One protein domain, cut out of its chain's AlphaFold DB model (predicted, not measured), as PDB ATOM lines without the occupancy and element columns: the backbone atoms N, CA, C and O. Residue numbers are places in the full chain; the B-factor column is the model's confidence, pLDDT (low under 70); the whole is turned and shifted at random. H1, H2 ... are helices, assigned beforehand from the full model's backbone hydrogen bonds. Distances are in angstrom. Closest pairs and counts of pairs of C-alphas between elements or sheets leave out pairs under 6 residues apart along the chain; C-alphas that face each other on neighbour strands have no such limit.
ATOM      1  N   LYS A 181     -22.346   4.319 -25.412       91.56
ATOM      2  CA  LYS A 181     -23.411   4.713 -26.355       91.56
ATOM      3  C   LYS A 181     -24.093   6.018 -25.943       91.56
ATOM      4  O   LYS A 181     -24.324   6.900 -26.767       91.56
ATOM      5  N   THR A 182     -24.376   6.163 -24.647       92.06
ATOM      6  CA  THR A 182     -24.944   7.399 -24.090       92.06
ATOM      7  C   THR A 182     -23.996   8.586 -24.295       92.06
ATOM      8  O   THR A 182     -24.437   9.665 -24.693       92.06
ATOM      9  N   LEU A 183     -22.691   8.395 -24.073       91.94
ATOM     10  CA  LEU A 183     -21.679   9.428 -24.303       91.94
ATOM     11  C   LEU A 183     -21.555   9.811 -25.779       91.94
ATOM     12  O   LEU A 183     -21.401  10.993 -26.074       91.94
ATOM     13  N   GLU A 184     -21.660   8.861 -26.708       92.31
ATOM     14  CA  GLU A 184     -21.665   9.160 -28.145       92.31
ATOM     15  C   GLU A 184     -22.859  10.038 -28.536       92.31
ATOM     16  O   GLU A 184     -22.679  11.065 -29.196       92.31
ATOM     17  N   ALA A 185     -24.062   9.701 -28.059       93.75
ATOM     18  CA  ALA A 185     -25.255  10.528 -28.253       93.75
ATOM     19  C   ALA A 185     -25.069  11.948 -27.687       93.75
ATOM     20  O   ALA A 185     -25.335  12.935 -28.376       93.75
ATOM     21  N   ARG A 186     -24.534  12.075 -26.465       94.06
ATOM     22  CA  ARG A 186     -24.242  13.384 -25.851       94.06
ATOM     23  C   ARG A 186     -23.180  14.168 -26.610       94.06
ATOM     24  O   ARG A 186     -23.343  15.368 -26.813       94.06
ATOM     25  N   SER A 187     -22.122  13.502 -27.069       94.44
ATOM     26  CA  SER A 187     -21.089  14.114 -27.907       94.44
ATOM     27  C   SER A 187     -21.693  14.672 -29.193       94.44
ATOM     28  O   SER A 187     -21.313  15.766 -29.607       94.44
ATOM     29  N   ALA A 188     -22.631  13.958 -29.822       94.75
ATOM     30  CA  ALA A 188     -23.305  14.431 -31.024       94.75
ATOM     31  C   ALA A 188     -24.160  15.681 -30.749       94.75
ATOM     32  O   ALA A 188     -24.142  16.624 -31.539       94.75
ATOM     33  N   ASP A 189     -24.870  15.736 -29.622       95.75
ATOM     34  CA  ASP A 189     -25.687  16.901 -29.255       95.75
ATOM     35  C   ASP A 189     -24.845  18.132 -28.886       95.75
ATOM     36  O   ASP A 189     -25.144  19.257 -29.308       95.75
ATOM     37  N   LEU A 190     -23.737  17.930 -28.164       96.50
ATOM     38  CA  LEU A 190     -22.756  18.985 -27.904       96.50
ATOM     39  C   LEU A 190     -22.141  19.506 -29.208       96.50
ATOM     40  O   LEU A 190     -21.964  20.716 -29.358       96.50
ATOM     41  N   LEU A 191     -21.867  18.617 -30.168       96.06
ATOM     42  CA  LEU A 191     -21.306  18.997 -31.459       96.06
ATOM     43  C   LEU A 191     -22.295  19.827 -32.280       96.06
ATOM     44  O   LEU A 191     -21.907  20.864 -32.808       96.06
ATOM     45  N   LYS A 192     -23.583  19.448 -32.308       95.62
ATOM     46  CA  LYS A 192     -24.647  20.261 -32.933       95.62
ATOM     47  C   LYS A 192     -24.712  21.666 -32.333       95.62
ATOM     48  O   LYS A 192     -24.895  22.651 -33.050       95.62
ATOM     49  N   THR A 193     -24.558  21.765 -31.012       96.62
ATOM     50  CA  THR A 193     -24.542  23.055 -30.309       96.62
ATOM     51  C   THR A 193     -23.338  23.890 -30.747       96.62
ATOM     52  O   THR A 193     -23.501  25.048 -31.124       96.62
ATOM     53  N   ALA A 194     -22.146  23.287 -30.776       97.38
ATOM     54  CA  ALA A 194     -20.915  23.938 -31.215       97.38
ATOM     55  C   ALA A 194     -20.990  24.398 -32.681       97.38
ATOM     56  O   ALA A 194     -20.701  25.557 -32.978       97.38
ATOM     57  N   SER A 195     -21.463  23.538 -33.590       96.06
ATOM     58  CA  SER A 195     -21.656  23.900 -34.998       96.06
ATOM     59  C   SER A 195     -22.670  25.034 -35.149       96.06
ATOM     60  O   SER A 195     -22.463  25.946 -35.940       96.06
ATOM     61  N   SER A 196     -23.743  25.041 -34.350       96.00
ATOM     62  CA  SER A 196     -24.717  26.139 -34.348       96.00
ATOM     63  C   SER A 196     -24.097  27.465 -33.904       96.00
ATOM     64  O   SER A 196     -24.388  28.503 -34.500       96.00
ATOM     65  N   SER A 197     -23.234  27.449 -32.884       96.69
ATOM     66  CA  SER A 197     -22.481  28.637 -32.463       96.69
ATOM     67  C   SER A 197     -21.537  29.129 -33.559       96.69
ATOM     68  O   SER A 197     -21.457  30.333 -33.795       96.69
ATOM     69  N   PHE A 198     -20.879  28.213 -34.274       97.44
ATOM     70  CA  PHE A 198     -20.031  28.562 -35.412       97.44
ATOM     71  C   PHE A 198     -20.846  29.189 -36.551       97.44
ATOM     72  O   PHE A 198     -20.494  30.258 -37.045       97.44
ATOM     73  N   PHE A 199     -21.985  28.592 -36.918       96.56
ATOM     74  CA  PHE A 199     -22.876  29.148 -37.940       96.56
ATOM     75  C   PHE A 199     -23.378  30.544 -37.580       96.56
ATOM     76  O   PHE A 199     -23.523  31.388 -38.463       96.56
ATOM     77  N   HIS A 200     -23.642  30.803 -36.299       96.06
ATOM     78  CA  HIS A 200     -24.015  32.135 -35.843       96.06
ATOM     79  C   HIS A 200     -22.889  33.156 -36.074       96.06
ATOM     80  O   HIS A 200     -23.166  34.251 -36.559       96.06
ATOM     81  N   GLU A 201     -21.628  32.801 -35.800       96.56
ATOM     82  CA  GLU A 201     -20.489  33.681 -36.091       96.56
ATOM     83  C   GLU A 201     -20.323  33.924 -37.595       96.56
ATOM     84  O   GLU A 201     -20.237  35.072 -38.027       96.56
ATOM     85  N   ALA A 202     -20.345  32.855 -38.397       96.31
ATOM     86  CA  ALA A 202     -20.214  32.952 -39.846       96.31
ATOM     87  C   ALA A 202     -21.305  33.850 -40.448       96.31
ATOM     88  O   ALA A 202     -21.009  34.745 -41.236       96.31
ATOM     89  N   ASN A 203     -22.562  33.675 -40.027       95.31
ATOM     90  CA  ASN A 203     -23.663  34.515 -40.493       95.31
ATOM     91  C   ASN A 203     -23.505  35.978 -40.053       95.31
ATOM     92  O   ASN A 203     -23.796  36.867 -40.847       95.31
ATOM     93  N   ARG A 204     -22.983  36.251 -38.847       95.56
ATOM     94  CA  ARG A 204     -22.693  37.627 -38.406       95.56
ATOM     95  C   ARG A 204     -21.674  38.308 -39.326       95.56
ATOM     96  O   ARG A 204     -21.855  39.464 -39.697       95.56
ATOM     97  N   MET A 205     -20.624  37.593 -39.731       95.25
ATOM     98  CA  MET A 205     -19.636  38.119 -40.681       95.25
ATOM     99  C   MET A 205     -20.237  38.345 -42.070       95.25
ATOM    100  O   MET A 205     -19.989  39.371 -42.701       95.25
ATOM    101  N   VAL A 206     -21.105  37.440 -42.526       95.56
ATOM    102  CA  VAL A 206     -21.860  37.632 -43.770       95.56
ATOM    103  C   VAL A 206     -22.744  38.879 -43.707       95.56
ATOM    104  O   VAL A 206     -22.758  39.650 -44.663       95.56
ATOM    105  N   GLU A 207     -23.451  39.118 -42.603       95.25
ATOM    106  CA  GLU A 207     -24.265  40.326 -42.414       95.25
ATOM    107  C   GLU A 207     -23.417  41.601 -42.494       95.25
ATOM    108  O   GLU A 207     -23.806  42.562 -43.161       95.25
ATOM    109  N   MET A 208     -22.223  41.604 -41.893       93.62
ATOM    110  CA  MET A 208     -21.275  42.717 -42.027       93.62
ATOM    111  C   MET A 208     -20.866  42.940 -43.489       93.62
ATOM    112  O   MET A 208     -20.883  44.076 -43.969       93.62
ATOM    113  N   ASN A 209     -20.593  41.868 -44.234       93.81
ATOM    114  CA  ASN A 209     -20.259  41.952 -45.657       93.81
ATOM    115  C   ASN A 209     -21.418  42.454 -46.516       93.81
ATOM    116  O   ASN A 209     -21.201  43.242 -47.439       93.81
ATOM    117  N   ILE A 210     -22.649  42.036 -46.215       95.12
ATOM    118  CA  ILE A 210     -23.853  42.559 -46.866       95.12
ATOM    119  C   ILE A 210     -23.959  44.061 -46.604       95.12
ATOM    120  O   ILE A 210     -24.108  44.827 -47.555       95.12
ATOM    121  N   ASN A 211     -23.824  44.497 -45.350       95.56
ATOM    122  CA  ASN A 211     -23.913  45.909 -44.982       95.56
ATOM    123  C   ASN A 211     -22.858  46.759 -45.705       95.56
ATOM    124  O   ASN A 211     -23.195  47.809 -46.253       95.56
ATOM    125  N   ASN A 212     -21.616  46.277 -45.789       94.50
ATOM    126  CA  ASN A 212     -20.543  46.949 -46.522       94.50
ATOM    127  C   ASN A 212     -20.856  47.055 -48.024       94.50
ATOM    128  O   ASN A 212     -20.778  48.142 -48.598       94.50
ATOM    129  N   GLN A 213     -21.311  45.967 -48.655       95.00
ATOM    130  CA  GLN A 213     -21.707  45.978 -50.069       95.00
ATOM    131  C   GLN A 213     -22.892  46.912 -50.339       95.00
ATOM    132  O   GLN A 213     -22.925  47.605 -51.357       95.00
ATOM    133  N   VAL A 214     -23.889  46.928 -49.452       96.62
ATOM    134  CA  VAL A 214     -25.051  47.819 -49.556       96.62
ATOM    135  C   VAL A 214     -24.612  49.275 -49.422       96.62
ATOM    136  O   VAL A 214     -25.064  50.108 -50.206       96.62
ATOM    137  N   LEU A 215     -23.705  49.581 -48.491       95.75
ATOM    138  CA  LEU A 215     -23.158  50.923 -48.291       95.75
ATOM    139  C   LEU A 215     -22.407  51.424 -49.532       95.75
ATOM    140  O   LEU A 215     -22.637  52.548 -49.986       95.75
ATOM    141  N   GLU A 216     -21.547  50.589 -50.118       95.56
ATOM    142  CA  GLU A 216     -20.842  50.909 -51.362       95.56
ATOM    143  C   GLU A 216     -21.809  51.110 -52.528       95.56
ATOM    144  O   GLU A 216     -21.716  52.098 -53.264       95.56
ATOM    145  N   LYS A 217     -22.789  50.210 -52.678       96.38
ATOM    146  CA  LYS A 217     -23.773  50.290 -53.759       96.38
ATOM    147  C   LYS A 217     -24.699  51.493 -53.613       96.38
ATOM    148  O   LYS A 217     -25.084  52.075 -54.628       96.38
ATOM    149  N   ASN A 218     -25.003  51.912 -52.382       95.56
ATOM    150  CA  ASN A 218     -25.827  53.087 -52.120       95.56
ATOM    151  C   ASN A 218     -25.233  54.333 -52.785       95.56
ATOM    152  O   ASN A 218     -25.962  55.035 -53.472       95.56
ATOM    153  N   LYS A 219     -23.908  54.537 -52.721       95.62
ATOM    154  CA  LYS A 219     -23.227  55.660 -53.402       95.62
ATOM    155  C   LYS A 219     -23.520  55.701 -54.909       95.62
ATOM    156  O   LYS A 219     -23.703  56.770 -55.485       95.62
ATOM    157  N   SER A 220     -23.601  54.535 -55.554       95.75
ATOM    158  CA  SER A 220     -23.960  54.426 -56.973       95.75
ATOM    159  C   SER A 220     -25.437  54.746 -57.227       95.75
ATOM    160  O   SER A 220     -25.750  55.372 -58.240       95.75
ATOM    161  N   PHE A 221     -26.342  54.353 -56.327       96.56
ATOM    162  CA  PHE A 221     -27.763  54.695 -56.429       96.56
ATOM    163  C   PHE A 221     -28.016  56.192 -56.233       96.56
ATOM    164  O   PHE A 221     -28.753  56.770 -57.030       96.56
ATOM    165  N   GLU A 222     -27.356  56.818 -55.254       95.25
ATOM    166  CA  GLU A 222     -27.395  58.271 -55.025       95.25
ATOM    167  C   GLU A 222     -27.033  59.030 -56.308       95.25
ATOM    168  O   GLU A 222     -27.767  59.903 -56.768       95.25
ATOM    169  N   GLN A 223     -25.931  58.629 -56.950       95.81
ATOM    170  CA  GLN A 223     -25.480  59.252 -58.191       95.81
ATOM    171  C   GLN A 223     -26.437  58.991 -59.363       95.81
ATOM    172  O   GLN A 223     -26.672  59.886 -60.174       95.81
ATOM    173  N   LYS A 224     -27.000  57.781 -59.464       95.94
ATOM    174  CA  LYS A 224     -27.916  57.396 -60.548       95.94
ATOM    175  C   LYS A 224     -29.210  58.215 -60.536       95.94
ATOM    176  O   LYS A 224     -29.684  58.594 -61.601       95.94
ATOM    177  N   TYR A 225     -29.772  58.479 -59.357       95.31
ATOM    178  CA  TYR A 225     -31.044  59.194 -59.204       95.31
ATOM    179  C   TYR A 225     -30.864  60.666 -58.813       95.31
ATOM    180  O   TYR A 225     -31.822  61.293 -58.373       95.31
ATOM    181  N   LYS A 226     -29.656  61.231 -58.934       95.56
ATOM    182  CA  LYS A 226     -29.315  62.579 -58.443       95.56
ATOM    183  C   LYS A 226     -30.260  63.688 -58.929       95.56
ATOM    184  O   LYS A 226     -30.512  64.633 -58.193       95.56
ATOM    185  N   ASN A 227     -30.772  63.566 -60.152       95.19
ATOM    186  CA  ASN A 227     -31.618  64.578 -60.792       95.19
ATOM    187  C   ASN A 227     -33.108  64.179 -60.842       95.19
ATOM    188  O   ASN A 227     -33.882  64.824 -61.543       95.19
ATOM    189  N   ASP A 228     -33.510  63.100 -60.161       95.81
ATOM    190  CA  ASP A 228     -34.892  62.611 -60.183       95.81
ATOM    191  C   ASP A 228     -35.748  63.320 -59.109       95.81
ATOM    192  O   ASP A 228     -35.324  63.386 -57.953       95.81
ATOM    193  N   PRO A 229     -36.962  63.810 -59.424       94.50
ATOM    194  CA  PRO A 229     -37.859  64.422 -58.436       94.50
ATOM    195  C   PRO A 229     -38.185  63.518 -57.235       94.50
ATOM    196  O   PRO A 229     -38.423  64.012 -56.136       94.50
ATOM    197  N   ASN A 230     -38.165  62.194 -57.425       95.62
ATOM    198  CA  ASN A 230     -38.432  61.188 -56.394       95.62
ATOM    199  C   ASN A 230     -37.150  60.550 -55.830       95.62
ATOM    200  O   ASN A 230     -37.197  59.447 -55.275       95.62
ATOM    201  N   HIS A 231     -36.007  61.228 -55.965       94.19
ATOM    202  CA  HIS A 231     -34.668  60.758 -55.605       94.19
ATOM    203  C   HIS A 231     -34.608  59.901 -54.325       94.19
ATOM    204  O   HIS A 231     -34.221  58.733 -54.376       94.19
ATOM    205  N   SER A 232     -35.047  60.440 -53.182       93.44
ATOM    206  CA  SER A 232     -34.932  59.770 -51.876       93.44
ATOM    207  C   SER A 232     -35.706  58.447 -51.804       93.44
ATOM    208  O   SER A 232     -35.243  57.469 -51.211       93.44
ATOM    209  N   VAL A 233     -36.879  58.386 -52.442       95.81
ATOM    210  CA  VAL A 233     -37.719  57.184 -52.493       95.81
ATOM    211  C   VAL A 233     -37.078  56.131 -53.390       95.81
ATOM    212  O   VAL A 233     -36.982  54.969 -52.988       95.81
ATOM    213  N   LEU A 234     -36.595  56.534 -54.570       95.94
ATOM    214  CA  LEU A 234     -35.965  55.633 -55.538       95.94
ATOM    215  C   LEU A 234     -34.661  55.035 -55.009       95.94
ATOM    216  O   LEU A 234     -34.448  53.827 -55.142       95.94
ATOM    217  N   VAL A 235     -33.820  55.838 -54.348       96.06
ATOM    218  CA  VAL A 235     -32.593  55.357 -53.695       96.06
ATOM    219  C   VAL A 235     -32.933  54.338 -52.609       96.06
ATOM    220  O   VAL A 235     -32.389  53.232 -52.616       96.06
ATOM    221  N   ARG A 236     -33.887  54.648 -51.720       96.94
ATOM    222  CA  ARG A 236     -34.304  53.732 -50.646       96.94
ATOM    223  C   ARG A 236     -34.854  52.413 -51.191       96.94
ATOM    224  O   ARG A 236     -34.486  51.352 -50.692       96.94
ATOM    225  N   MET A 237     -35.713  52.460 -52.212       97.19
ATOM    226  CA  MET A 237     -36.252  51.256 -52.854       97.19
ATOM    227  C   MET A 237     -35.145  50.419 -53.502       97.19
ATOM    228  O   MET A 237     -35.086  49.210 -53.283       97.19
ATOM    229  N   ALA A 238     -34.235  51.049 -54.253       96.50
ATOM    230  CA  ALA A 238     -33.112  50.359 -54.885       96.50
ATOM    231  C   ALA A 238     -32.189  49.700 -53.848       96.50
ATOM    232  O   ALA A 238     -31.820  48.534 -54.008       96.50
ATOM    233  N   ARG A 239     -31.878  50.413 -52.759       97.12
ATOM    234  CA  ARG A 239     -31.079  49.907 -51.639       97.12
ATOM    235  C   ARG A 239     -31.731  48.693 -50.980       97.12
ATOM    236  O   ARG A 239     -31.079  47.663 -50.850       97.12
ATOM    237  N   ASN A 240     -33.008  48.792 -50.615       97.12
ATOM    238  CA  ASN A 240     -33.732  47.707 -49.948       97.12
ATOM    239  C   ASN A 240     -33.867  46.471 -50.853       97.12
ATOM    240  O   ASN A 240     -33.673  45.347 -50.398       97.12
ATOM    241  N   ASN A 241     -34.135  46.670 -52.149       97.25
ATOM    242  CA  ASN A 241     -34.189  45.573 -53.117       97.25
ATOM    243  C   ASN A 241     -32.832  44.876 -53.268       97.25
ATOM    244  O   ASN A 241     -32.775  43.646 -53.329       97.25
ATOM    245  N   TYR A 242     -31.743  45.650 -53.311       97.25
ATOM    246  CA  TYR A 242     -30.385  45.118 -53.390       97.25
ATOM    247  C   TYR A 242     -30.012  44.327 -52.129       97.25
ATOM    248  O   TYR A 242     -29.591  43.175 -52.240       97.25
ATOM    249  N   GLN A 243     -30.245  44.904 -50.946       97.00
ATOM    250  CA  GLN A 243     -30.009  44.249 -49.660       97.00
ATOM    251  C   GLN A 243     -30.796  42.937 -49.547       97.00
ATOM    252  O   GLN A 243     -30.195  41.886 -49.339       97.00
ATOM    253  N   GLY A 244     -32.109  42.962 -49.791       97.00
ATOM    254  CA  GLY A 244     -32.934  41.753 -49.727       97.00
ATOM    255  C   GLY A 244     -32.525  40.690 -50.755       97.00
ATOM    256  O   GLY A 244     -32.691  39.493 -50.523       97.00
ATOM    257  N   GLY A 245     -31.962  41.098 -51.898       97.62
ATOM    258  CA  GLY A 245     -31.363  40.180 -52.868       97.62
ATOM    259  C   GLY A 245     -30.122  39.468 -52.324       97.62
ATOM    260  O   GLY A 245     -30.000  38.251 -52.477       97.62
ATOM    261  N   LEU A 246     -29.229  40.209 -51.664       96.38
ATOM    262  CA  LEU A 246     -28.044  39.648 -51.013       96.38
ATOM    263  C   LEU A 246     -28.426  38.723 -49.854       96.38
ATOM    264  O   LEU A 246     -27.943  37.595 -49.809       96.38
ATOM    265  N   GLU A 247     -29.331  39.149 -48.975       96.25
ATOM    266  CA  GLU A 247     -29.807  38.345 -47.840       96.25
ATOM    267  C   GLU A 247     -30.364  36.994 -48.304       96.25
ATOM    268  O   GLU A 247     -29.959  35.950 -47.796       96.25
ATOM    269  N   ARG A 248     -31.211  36.977 -49.345       97.00
ATOM    270  CA  ARG A 248     -31.726  35.723 -49.927       97.00
ATOM    271  C   ARG A 248     -30.618  34.840 -50.495       97.00
ATOM    272  O   ARG A 248     -30.626  33.629 -50.276       97.00
ATOM    273  N   LYS A 249     -29.663  35.431 -51.220       95.62
ATOM    274  CA  LYS A 249     -28.517  34.704 -51.786       95.62
ATOM    275  C   LYS A 249     -27.701  34.033 -50.680       95.62
ATOM    276  O   LYS A 249     -27.403  32.846 -50.776       95.62
ATOM    277  N   TYR A 250     -27.349  34.780 -49.640       95.12
ATOM    278  CA  TYR A 250     -26.521  34.283 -48.549       95.12
ATOM    279  C   TYR A 250     -27.264  33.309 -47.628       95.12
ATOM    280  O   TYR A 250     -26.665  32.329 -47.189       95.12
ATOM    281  N   ALA A 251     -28.571  33.486 -47.418       95.06
ATOM    282  CA  ALA A 251     -29.402  32.511 -46.711       95.06
ATOM    283  C   ALA A 251     -29.402  31.142 -47.416       95.06
ATOM    284  O   ALA A 251     -29.240  30.110 -46.766       95.06
ATOM    285  N   ALA A 252     -29.501  31.126 -48.752       95.75
ATOM    286  CA  ALA A 252     -29.416  29.891 -49.533       95.75
ATOM    287  C   ALA A 252     -28.033  29.218 -49.430       95.75
ATOM    288  O   ALA A 252     -27.949  27.992 -49.382       95.75
ATOM    289  N   ILE A 253     -26.953  30.004 -49.374       95.25
ATOM    290  CA  ILE A 253     -25.589  29.487 -49.164       95.25
ATOM    291  C   ILE A 253     -25.455  28.887 -47.758       95.25
ATOM    292  O   ILE A 253     -24.976  27.765 -47.625       95.25
ATOM    293  N   SER A 254     -25.932  29.591 -46.727       93.44
ATOM    294  CA  SER A 254     -25.898  29.131 -45.332       93.44
ATOM    295  C   SER A 254     -26.645  27.805 -45.152       93.44
ATOM    296  O   SER A 254     -26.166  26.918 -44.449       93.44
ATOM    297  N   LEU A 255     -27.781  27.618 -45.840       94.12
ATOM    298  CA  LEU A 255     -28.520  26.352 -45.818       94.12
ATOM    299  C   LEU A 255     -27.699  25.195 -46.402       94.12
ATOM    300  O   LEU A 255     -27.562  24.167 -45.750       94.12
ATOM    301  N   LYS A 256     -27.096  25.386 -47.583       93.94
ATOM    302  CA  LYS A 256     -26.237  24.369 -48.215       93.94
ATOM    303  C   LYS A 256     -25.011  24.041 -47.366       93.94
ATOM    304  O   LYS A 256     -24.624  22.885 -47.261       93.94
ATOM    305  N   MET A 257     -24.418  25.051 -46.735       93.44
ATOM    306  CA  MET A 257     -23.263  24.862 -45.862       93.44
ATOM    307  C   MET A 257     -23.611  23.979 -44.654       93.44
ATOM    308  O   MET A 257     -22.842  23.088 -44.309       93.44
ATOM    309  N   LYS A 258     -24.796  24.158 -44.052       91.75
ATOM    310  CA  LYS A 258     -25.270  23.327 -42.928       91.75
ATOM    311  C   LYS A 258     -25.437  21.845 -43.274       91.75
ATOM    312  O   LYS A 258     -25.439  21.015 -42.368       91.75
ATOM    313  N   GLU A 259     -25.598  21.510 -44.550       92.38
ATOM    314  CA  GLU A 259     -25.729  20.126 -45.018       92.38
ATOM    315  C   GLU A 259     -24.371  19.418 -45.165       92.38
ATOM    316  O   GLU A 259     -24.337  18.186 -45.226       92.38
ATOM    317  N   SER A 260     -23.258  20.166 -45.173       93.94
ATOM    318  CA  SER A 260     -21.913  19.602 -45.304       93.94
ATOM    319  C   SER A 260     -21.579  18.652 -44.150       93.94
ATOM    320  O   SER A 260     -21.848  18.924 -42.975       93.94
ATOM    321  N   SER A 261     -20.958  17.518 -44.484       93.38
ATOM    322  CA  SER A 261     -20.495  16.530 -43.505       93.38
ATOM    323  C   SER A 261     -19.376  17.060 -42.614       93.38
ATOM    324  O   SER A 261     -19.227  16.561 -41.503       93.38
ATOM    325  N   VAL A 262     -18.646  18.092 -43.054       93.94
ATOM    326  CA  VAL A 262     -17.552  18.725 -42.299       93.94
ATOM    327  C   VAL A 262     -18.015  19.186 -40.913       93.94
ATOM    328  O   VAL A 262     -17.328  18.971 -39.920       93.94
ATOM    329  N   PHE A 263     -19.232  19.724 -40.797       93.00
ATOM    330  CA  PHE A 263     -19.775  20.195 -39.514       93.00
ATOM    331  C   PHE A 263     -20.233  19.069 -38.577       93.00
ATOM    332  O   PHE A 263     -20.589  19.329 -37.427       93.00
ATOM    333  N   LYS A 264     -20.240  17.821 -39.055       90.88
ATOM    334  CA  LYS A 264     -20.529  16.623 -38.254       90.88
ATOM    335  C   LYS A 264     -19.260  15.985 -37.693       90.88
ATOM    336  O   LYS A 264     -19.370  15.067 -36.885       90.88
ATOM    337  N   ASP A 265     -18.088  16.477 -38.085       91.69
ATOM    338  CA  ASP A 265     -16.800  16.025 -37.582       91.69
ATOM    339  C   ASP A 265     -16.102  17.158 -36.816       91.69
ATOM    340  O   ASP A 265     -15.960  18.290 -37.279       91.69
ATOM    341  N   ARG A 266     -15.678  16.846 -35.591       88.75
ATOM    342  CA  ARG A 266     -14.980  17.775 -34.692       88.75
ATOM    343  C   ARG A 266     -13.515  18.000 -35.075       88.75
ATOM    344  O   ARG A 266     -12.913  18.959 -34.590       88.75
ATOM    345  N   SER A 267     -12.939  17.114 -35.884       89.75
ATOM    346  CA  SER A 267     -11.546  17.181 -36.335       89.75
ATOM    347  C   SER A 267     -11.367  17.982 -37.628       89.75
ATOM    348  O   SER A 267     -10.282  18.506 -37.871       89.75
ATOM    349  N   GLU A 268     -12.436  18.144 -38.407       94.56
ATOM    350  CA  GLU A 268     -12.426  18.862 -39.681       94.56
ATOM    351  C   GLU A 268     -12.411  20.384 -39.514       94.56
ATOM    352  O   GLU A 268     -12.809  20.904 -38.472       94.56
ATOM    353  N   LYS A 269     -11.974  21.115 -40.547       94.69
ATOM    354  CA  LYS A 269     -11.797  22.579 -40.511       94.69
ATOM    355  C   LYS A 269     -13.043  23.325 -40.993       94.69
ATOM    356  O   LYS A 269     -13.295  23.432 -42.191       94.69
ATOM    357  N   TRP A 270     -13.809  23.882 -40.062       97.06
ATOM    358  CA  TRP A 270     -15.089  24.536 -40.353       97.06
ATOM    359  C   TRP A 270     -14.929  25.894 -41.046       97.06
ATOM    360  O   TRP A 270     -15.714  26.229 -41.935       97.06
ATOM    361  N   ALA A 271     -13.909  26.670 -40.677       96.75
ATOM    362  CA  ALA A 271     -13.599  27.961 -41.284       96.75
ATOM    363  C   ALA A 271     -13.204  27.833 -42.763       96.75
ATOM    364  O   ALA A 271     -13.640  28.640 -43.584       96.75
ATOM    365  N   GLU A 272     -12.451  26.790 -43.123       95.44
ATOM    366  CA  GLU A 272     -12.084  26.512 -44.519       95.44
ATOM    367  C   GLU A 272     -13.296  26.095 -45.356       95.44
ATOM    368  O   GLU A 272     -13.464  26.546 -46.488       95.44
ATOM    369  N   GLU A 273     -14.205  25.305 -44.788       95.75
ATOM    370  CA  GLU A 273     -15.465  24.991 -45.461       95.75
ATOM    371  C   GLU A 273     -16.288  26.272 -45.691       95.75
ATOM    372  O   GLU A 273     -16.749  26.550 -46.800       95.75
ATOM    373  N   ALA A 274     -16.404  27.126 -44.667       94.94
ATOM    374  CA  ALA A 274     -17.104  28.405 -44.771       94.94
ATOM    375  C   ALA A 274     -16.474  29.347 -45.813       94.94
ATOM    376  O   ALA A 274     -17.204  30.034 -46.535       94.94
ATOM    377  N   ARG A 275     -15.141  29.342 -45.949       95.19
ATOM    378  CA  ARG A 275     -14.415  30.071 -47.000       95.19
ATOM    379  C   ARG A 275     -14.921  29.693 -48.386       95.19
ATOM    380  O   ARG A 275     -15.198  30.583 -49.189       95.19
ATOM    381  N   ILE A 276     -15.062  28.399 -48.668       93.69
ATOM    382  CA  ILE A 276     -15.500  27.899 -49.980       93.69
ATOM    383  C   ILE A 276     -16.923  28.384 -50.289       93.69
ATOM    384  O   ILE A 276     -17.192  28.872 -51.391       93.69
ATOM    385  N   PHE A 277     -17.826  28.299 -49.311       95.00
ATOM    386  CA  PHE A 277     -19.227  28.683 -49.482       95.00
ATOM    387  C   PHE A 277     -19.428  30.197 -49.623       95.00
ATOM    388  O   PHE A 277     -20.121  30.650 -50.541       95.00
ATOM    389  N   PHE A 278     -18.835  30.987 -48.727       94.06
ATOM    390  CA  PHE A 278     -19.066  32.432 -48.658       94.06
ATOM    391  C   PHE A 278     -18.057  33.268 -49.442       94.06
ATOM    392  O   PHE A 278     -18.314  34.451 -49.669       94.06
ATOM    393  N   LYS A 279     -16.972  32.649 -49.925       94.00
ATOM    394  CA  LYS A 279     -15.850  33.308 -50.611       94.00
ATOM    395  C   LYS A 279     -15.190  34.386 -49.754       94.00
ATOM    396  O   LYS A 279     -14.878  35.465 -50.253       94.00
ATOM    397  N   PHE A 280     -15.013  34.083 -48.473       93.88
ATOM    398  CA  PHE A 280     -14.299  34.950 -47.544       93.88
ATOM    399  C   PHE A 280     -12.846  35.169 -47.982       93.88
ATOM    400  O   PHE A 280     -12.206  34.271 -48.540       93.88
ATOM    401  N   ALA A 281     -12.341  36.372 -47.728       94.69
ATOM    402  CA  ALA A 281     -10.935  36.713 -47.873       94.69
ATOM    403  C   ALA A 281     -10.094  36.072 -46.756       94.69
ATOM    404  O   ALA A 281     -10.621  35.701 -45.710       94.69
ATOM    405  N   ASP A 282      -8.776  35.980 -46.946       95.25
ATOM    406  CA  ASP A 282      -7.890  35.272 -46.005       95.25
ATOM    407  C   ASP A 282      -8.008  35.801 -44.563       95.25
ATOM    408  O   ASP A 282      -8.203  35.021 -43.636       95.25
ATOM    409  N   HIS A 283      -8.018  37.124 -44.380       95.06
ATOM    410  CA  HIS A 283      -8.163  37.746 -43.057       95.06
ATOM    411  C   HIS A 283      -9.506  37.427 -42.372       95.06
ATOM    412  O   HIS A 283      -9.581  37.353 -41.149       95.06
ATOM    413  N   GLU A 284     -10.581  37.226 -43.135       95.12
ATOM    414  CA  GLU A 284     -11.886  36.841 -42.590       95.12
ATOM    415  C   GLU A 284     -11.885  35.374 -42.144       95.12
ATOM    416  O   GLU A 284     -12.464  35.027 -41.113       95.12
ATOM    417  N   VAL A 285     -11.202  34.511 -42.901       96.25
ATOM    418  CA  VAL A 285     -11.041  33.093 -42.563       96.25
ATOM    419  C   VAL A 285     -10.194  32.932 -41.307       96.25
ATOM    420  O   VAL A 285     -10.548  32.129 -40.453       96.25
ATOM    421  N   GLU A 286      -9.137  33.727 -41.139       96.56
ATOM    422  CA  GLU A 286      -8.329  33.741 -39.912       96.56
ATOM    423  C   GLU A 286      -9.167  34.095 -38.674       96.56
ATOM    424  O   GLU A 286      -9.070  33.429 -37.641       96.56
ATOM    425  N   ILE A 287     -10.047  35.099 -38.783       95.75
ATOM    426  CA  ILE A 287     -10.969  35.476 -37.702       95.75
ATOM    427  C   ILE A 287     -11.925  34.318 -37.377       95.75
ATOM    428  O   ILE A 287     -12.130  33.993 -36.203       95.75
ATOM    429  N   LEU A 288     -12.495  33.671 -38.400       96.25
ATOM    430  CA  LEU A 288     -13.374  32.516 -38.204       96.25
ATOM    431  C   LEU A 288     -12.647  31.313 -37.615       96.25
ATOM    432  O   LEU A 288     -13.218  30.653 -36.751       96.25
ATOM    433  N   ALA A 289     -11.413  31.045 -38.032       97.12
ATOM    434  CA  ALA A 289     -10.598  29.955 -37.511       97.12
ATOM    435  C   ALA A 289     -10.290  30.165 -36.020       97.12
ATOM    436  O   ALA A 289     -10.489  29.262 -35.212       97.12
ATOM    437  N   ALA A 290      -9.936  31.389 -35.617       97.25
ATOM    438  CA  ALA A 290      -9.756  31.712 -34.202       97.25
ATOM    439  C   ALA A 290     -11.053  31.510 -33.391       97.25
ATOM    440  O   ALA A 290     -11.023  31.049 -32.244       97.25
ATOM    441  N   LYS A 291     -12.219  31.826 -33.979       97.25
ATOM    442  CA  LYS A 291     -13.509  31.559 -33.331       97.25
ATOM    443  C   LYS A 291     -13.832  30.069 -33.271       97.25
ATOM    444  O   LYS A 291     -14.351  29.608 -32.255       97.25
ATOM    445  N   GLU A 292     -13.538  29.330 -34.334       97.19
ATOM    446  CA  GLU A 292     -13.677  27.879 -34.408       97.19
ATOM    447  C   GLU A 292     -12.879  27.201 -33.292       97.19
ATOM    448  O   GLU A 292     -13.455  26.411 -32.544       97.19
ATOM    449  N   ASP A 293     -11.608  27.566 -33.116       96.94
ATOM    450  CA  ASP A 293     -10.743  27.022 -32.065       96.94
ATOM    451  C   ASP A 293     -11.331  27.258 -30.673       96.94
ATOM    452  O   ASP A 293     -11.405  26.341 -29.851       96.94
ATOM    453  N   TYR A 294     -11.828  28.471 -30.416       96.81
ATOM    454  CA  TYR A 294     -12.483  28.798 -29.152       96.81
ATOM    455  C   TYR A 294     -13.757  27.969 -28.919       96.81
ATOM    456  O   TYR A 294     -13.959  27.422 -27.833       96.81
ATOM    457  N   ILE A 295     -14.613  27.843 -29.937       97.44
ATOM    458  CA  ILE A 295     -15.852  27.055 -29.865       97.44
ATOM    459  C   ILE A 295     -15.535  25.575 -29.628       97.44
ATOM    460  O   ILE A 295     -16.159  24.931 -28.780       97.44
ATOM    461  N   LYS A 296     -14.540  25.031 -30.333       96.06
ATOM    462  CA  LYS A 296     -14.092  23.647 -30.167       96.06
ATOM    463  C   LYS A 296     -13.482  23.414 -28.791       96.06
ATOM    464  O   LYS A 296     -13.792  22.402 -28.168       96.06
ATOM    465  N   ALA A 297     -12.695  24.349 -28.264       95.75
ATOM    466  CA  ALA A 297     -12.169  24.260 -26.904       95.75
ATOM    467  C   ALA A 297     -13.298  24.175 -25.861       95.75
ATOM    468  O   ALA A 297     -13.268  23.308 -24.987       95.75
ATOM    469  N   GLN A 298     -14.341  25.005 -25.990       96.62
ATOM    470  CA  GLN A 298     -15.528  24.922 -25.129       96.62
ATOM    471  C   GLN A 298     -16.273  23.589 -25.275       96.62
ATOM    472  O   GLN A 298     -16.753  23.037 -24.285       96.62
ATOM    473  N   PHE A 299     -16.381  23.069 -26.500       96.12
ATOM    474  CA  PHE A 299     -16.953  21.751 -26.756       96.12
ATOM    475  C   PHE A 299     -16.167  20.647 -26.035       96.12
ATOM    476  O   PHE A 299     -16.775  19.849 -25.322       96.12
ATOM    477  N   TYR A 300     -14.838  20.623 -26.168       94.81
ATOM    478  CA  TYR A 300     -13.992  19.604 -25.542       94.81
ATOM    479  C   TYR A 300     -14.034  19.673 -24.015       94.81
ATOM    480  O   TYR A 300     -14.133  18.629 -23.379       94.81
ATOM    481  N   ASP A 301     -14.041  20.871 -23.425       95.00
ATOM    482  CA  ASP A 301     -14.197  21.039 -21.974       95.00
ATOM    483  C   ASP A 301     -15.530  20.459 -21.468       95.00
ATOM    484  O   ASP A 301     -15.563  19.697 -20.499       95.00
ATOM    485  N   ARG A 302     -16.644  20.753 -22.153       96.25
ATOM    486  CA  ARG A 302     -17.960  20.198 -21.789       96.25
ATOM    487  C   ARG A 302     -18.016  18.687 -21.973       96.25
ATOM    488  O   ARG A 302     -18.501  17.989 -21.089       96.25
ATOM    489  N   LEU A 303     -17.508  18.187 -23.098       95.12
ATOM    490  CA  LEU A 303     -17.475  16.755 -23.379       95.12
ATOM    491  C   LEU A 303     -16.654  16.012 -22.323       95.12
ATOM    492  O   LEU A 303     -17.078  14.967 -21.837       95.12
ATOM    493  N   GLN A 304     -15.510  16.568 -21.931       94.44
ATOM    494  CA  GLN A 304     -14.663  15.994 -20.899       94.44
ATOM    495  C   GLN A 304     -15.388  15.917 -19.550       94.44
ATOM    496  O   GLN A 304     -15.329  14.887 -18.882       94.44
ATOM    497  N   LYS A 305     -16.136  16.957 -19.167       94.00
ATOM    498  CA  LYS A 305     -16.965  16.935 -17.952       94.00
ATOM    499  C   LYS A 305     -18.030  15.837 -18.006       94.00
ATOM    500  O   LYS A 305     -18.143  15.078 -17.051       94.00
ATOM    501  N   GLU A 306     -18.743  15.697 -19.125       93.69
ATOM    502  CA  GLU A 306     -19.727  14.619 -19.325       93.69
ATOM    503  C   GLU A 306     -19.085  13.230 -19.210       93.69
ATOM    504  O   GLU A 306     -19.592  12.366 -18.497       93.69
ATOM    505  N   ILE A 307     -17.927  13.026 -19.850       93.06
ATOM    506  CA  ILE A 307     -17.147  11.782 -19.776       93.06
ATOM    507  C   ILE A 307     -16.825  11.436 -18.322       93.06
ATOM    508  O   ILE A 307     -17.094  10.316 -17.877       93.06
ATOM    509  N   VAL A 308     -16.277  12.396 -17.575       92.62
ATOM    510  CA  VAL A 308     -15.923  12.198 -16.170       92.62
ATOM    511  C   VAL A 308     -17.173  11.902 -15.348       92.62
ATOM    512  O   VAL A 308     -17.200  10.904 -14.635       92.62
ATOM    513  N   THR A 309     -18.239  12.690 -15.456       91.38
ATOM    514  CA  THR A 309     -19.457  12.465 -14.666       91.38
ATOM    515  C   THR A 309     -20.085  11.101 -14.953       91.38
ATOM    516  O   THR A 309     -20.360  10.345 -14.019       91.38
ATOM    517  N   MET A 310     -20.261  10.735 -16.225       88.94
ATOM    518  CA  MET A 310     -20.909   9.475 -16.604       88.94
ATOM    519  C   MET A 310     -20.094   8.243 -16.219       88.94
ATOM    520  O   MET A 310     -20.660   7.219 -15.839       88.94
ATOM    521  N   ALA A 311     -18.768   8.335 -16.280       88.12
ATOM    522  CA  ALA A 311     -17.906   7.226 -15.903       88.12
ATOM    523  C   ALA A 311     -17.857   6.975 -14.386       88.12
ATOM    524  O   ALA A 311     -17.302   5.967 -13.963       88.12
TER     525      ALA A 311
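What this domain is: This is residues 181 to 311 of the 341 residues of the protein "OmpA-like domain-containing protein" of Elusimicrobia bacterium HGW-Elusimicrobia-2 (UniProt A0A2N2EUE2). One long straight helix, H1, runs through most of the length of a thin rod; H2 folds back beside its later part as a long hairpin, and H5 lies beside its earlier part, residues 183 to 202. Two short helices, H3 and H4, lie between the end of H2 and the start of H5, with H4 packed on both. The 131 printed residues hold five named helices, H1 to H5 in order along the chain, and no named strand; the class is all helix. The whole is loose, with a radius of gyration of the C-alphas of 20.2 A, and spans 74 by 25 by 21 A.

Where its parts are: Find C-alpha 181 at (-23.411, 4.713, -26.355); from there H1, residues 181 to 224, runs 63.0 A to C-alpha 224 at (-27.916, 57.396, -60.548). H2 takes residues 231 to 258 and is 40.6 A long. Next look for H3, residues 261 to 264, 5.3 A, and H4, residues 270 to 278, 12.1 A. H5, residues 282 to 311, runs 42.3 A and ends at C-alpha 311 at (-17.906, 7.226, -15.903).

How they stand to each other: Start from H1, which with H4 is a hub, each touching three other helices. H1 and H2 form a helical hairpin, opposite ways at a shallow tilt of 24 degrees; their closest C-alphas, of Phe 221 and Val 235, are 5.6 A apart. H1 touches H5 with residues 183 to 202 alone, opposite ways at a shallow tilt of 21 degrees; look at the C-alphas of Ala 194 and Ile 295, the closest, 6.1 A apart. H1 and H3 only just touch, with 3 pairs of C-alphas within 8 A, the closest those of Ser 195 and Phe 263 at 6.1 A. H1 and H4 are close but not clearly touching, with the C-alphas of Ala 202 and Ala 274 closest at 7.4 A. H4 and H5 form a second helical hairpin at a steep tilt of 41 degrees, with the C-alphas of Ala 271 and Ala 289 closest at 5.2 A. H4 touches H2, whose residues 250 to 257 alone take part, at a steep tilt of 44 degrees; the closest C-alphas are those of Ile 253 and Phe 277, 6.4 A apart. H2 and H5 are apart. Every O i to N i+4 pair is within hydrogen-bond range in H2, H4 and H5, 38 of 40 are in H1, and H3 is too short for such a pair.

The domain as a whole: The farthest C-alphas, of Asn 227 and Ala 311, are 74.1 A apart. The printed part has no cut and no long link. Its mean pLDDT is 95.1, and no printed residue is under 70.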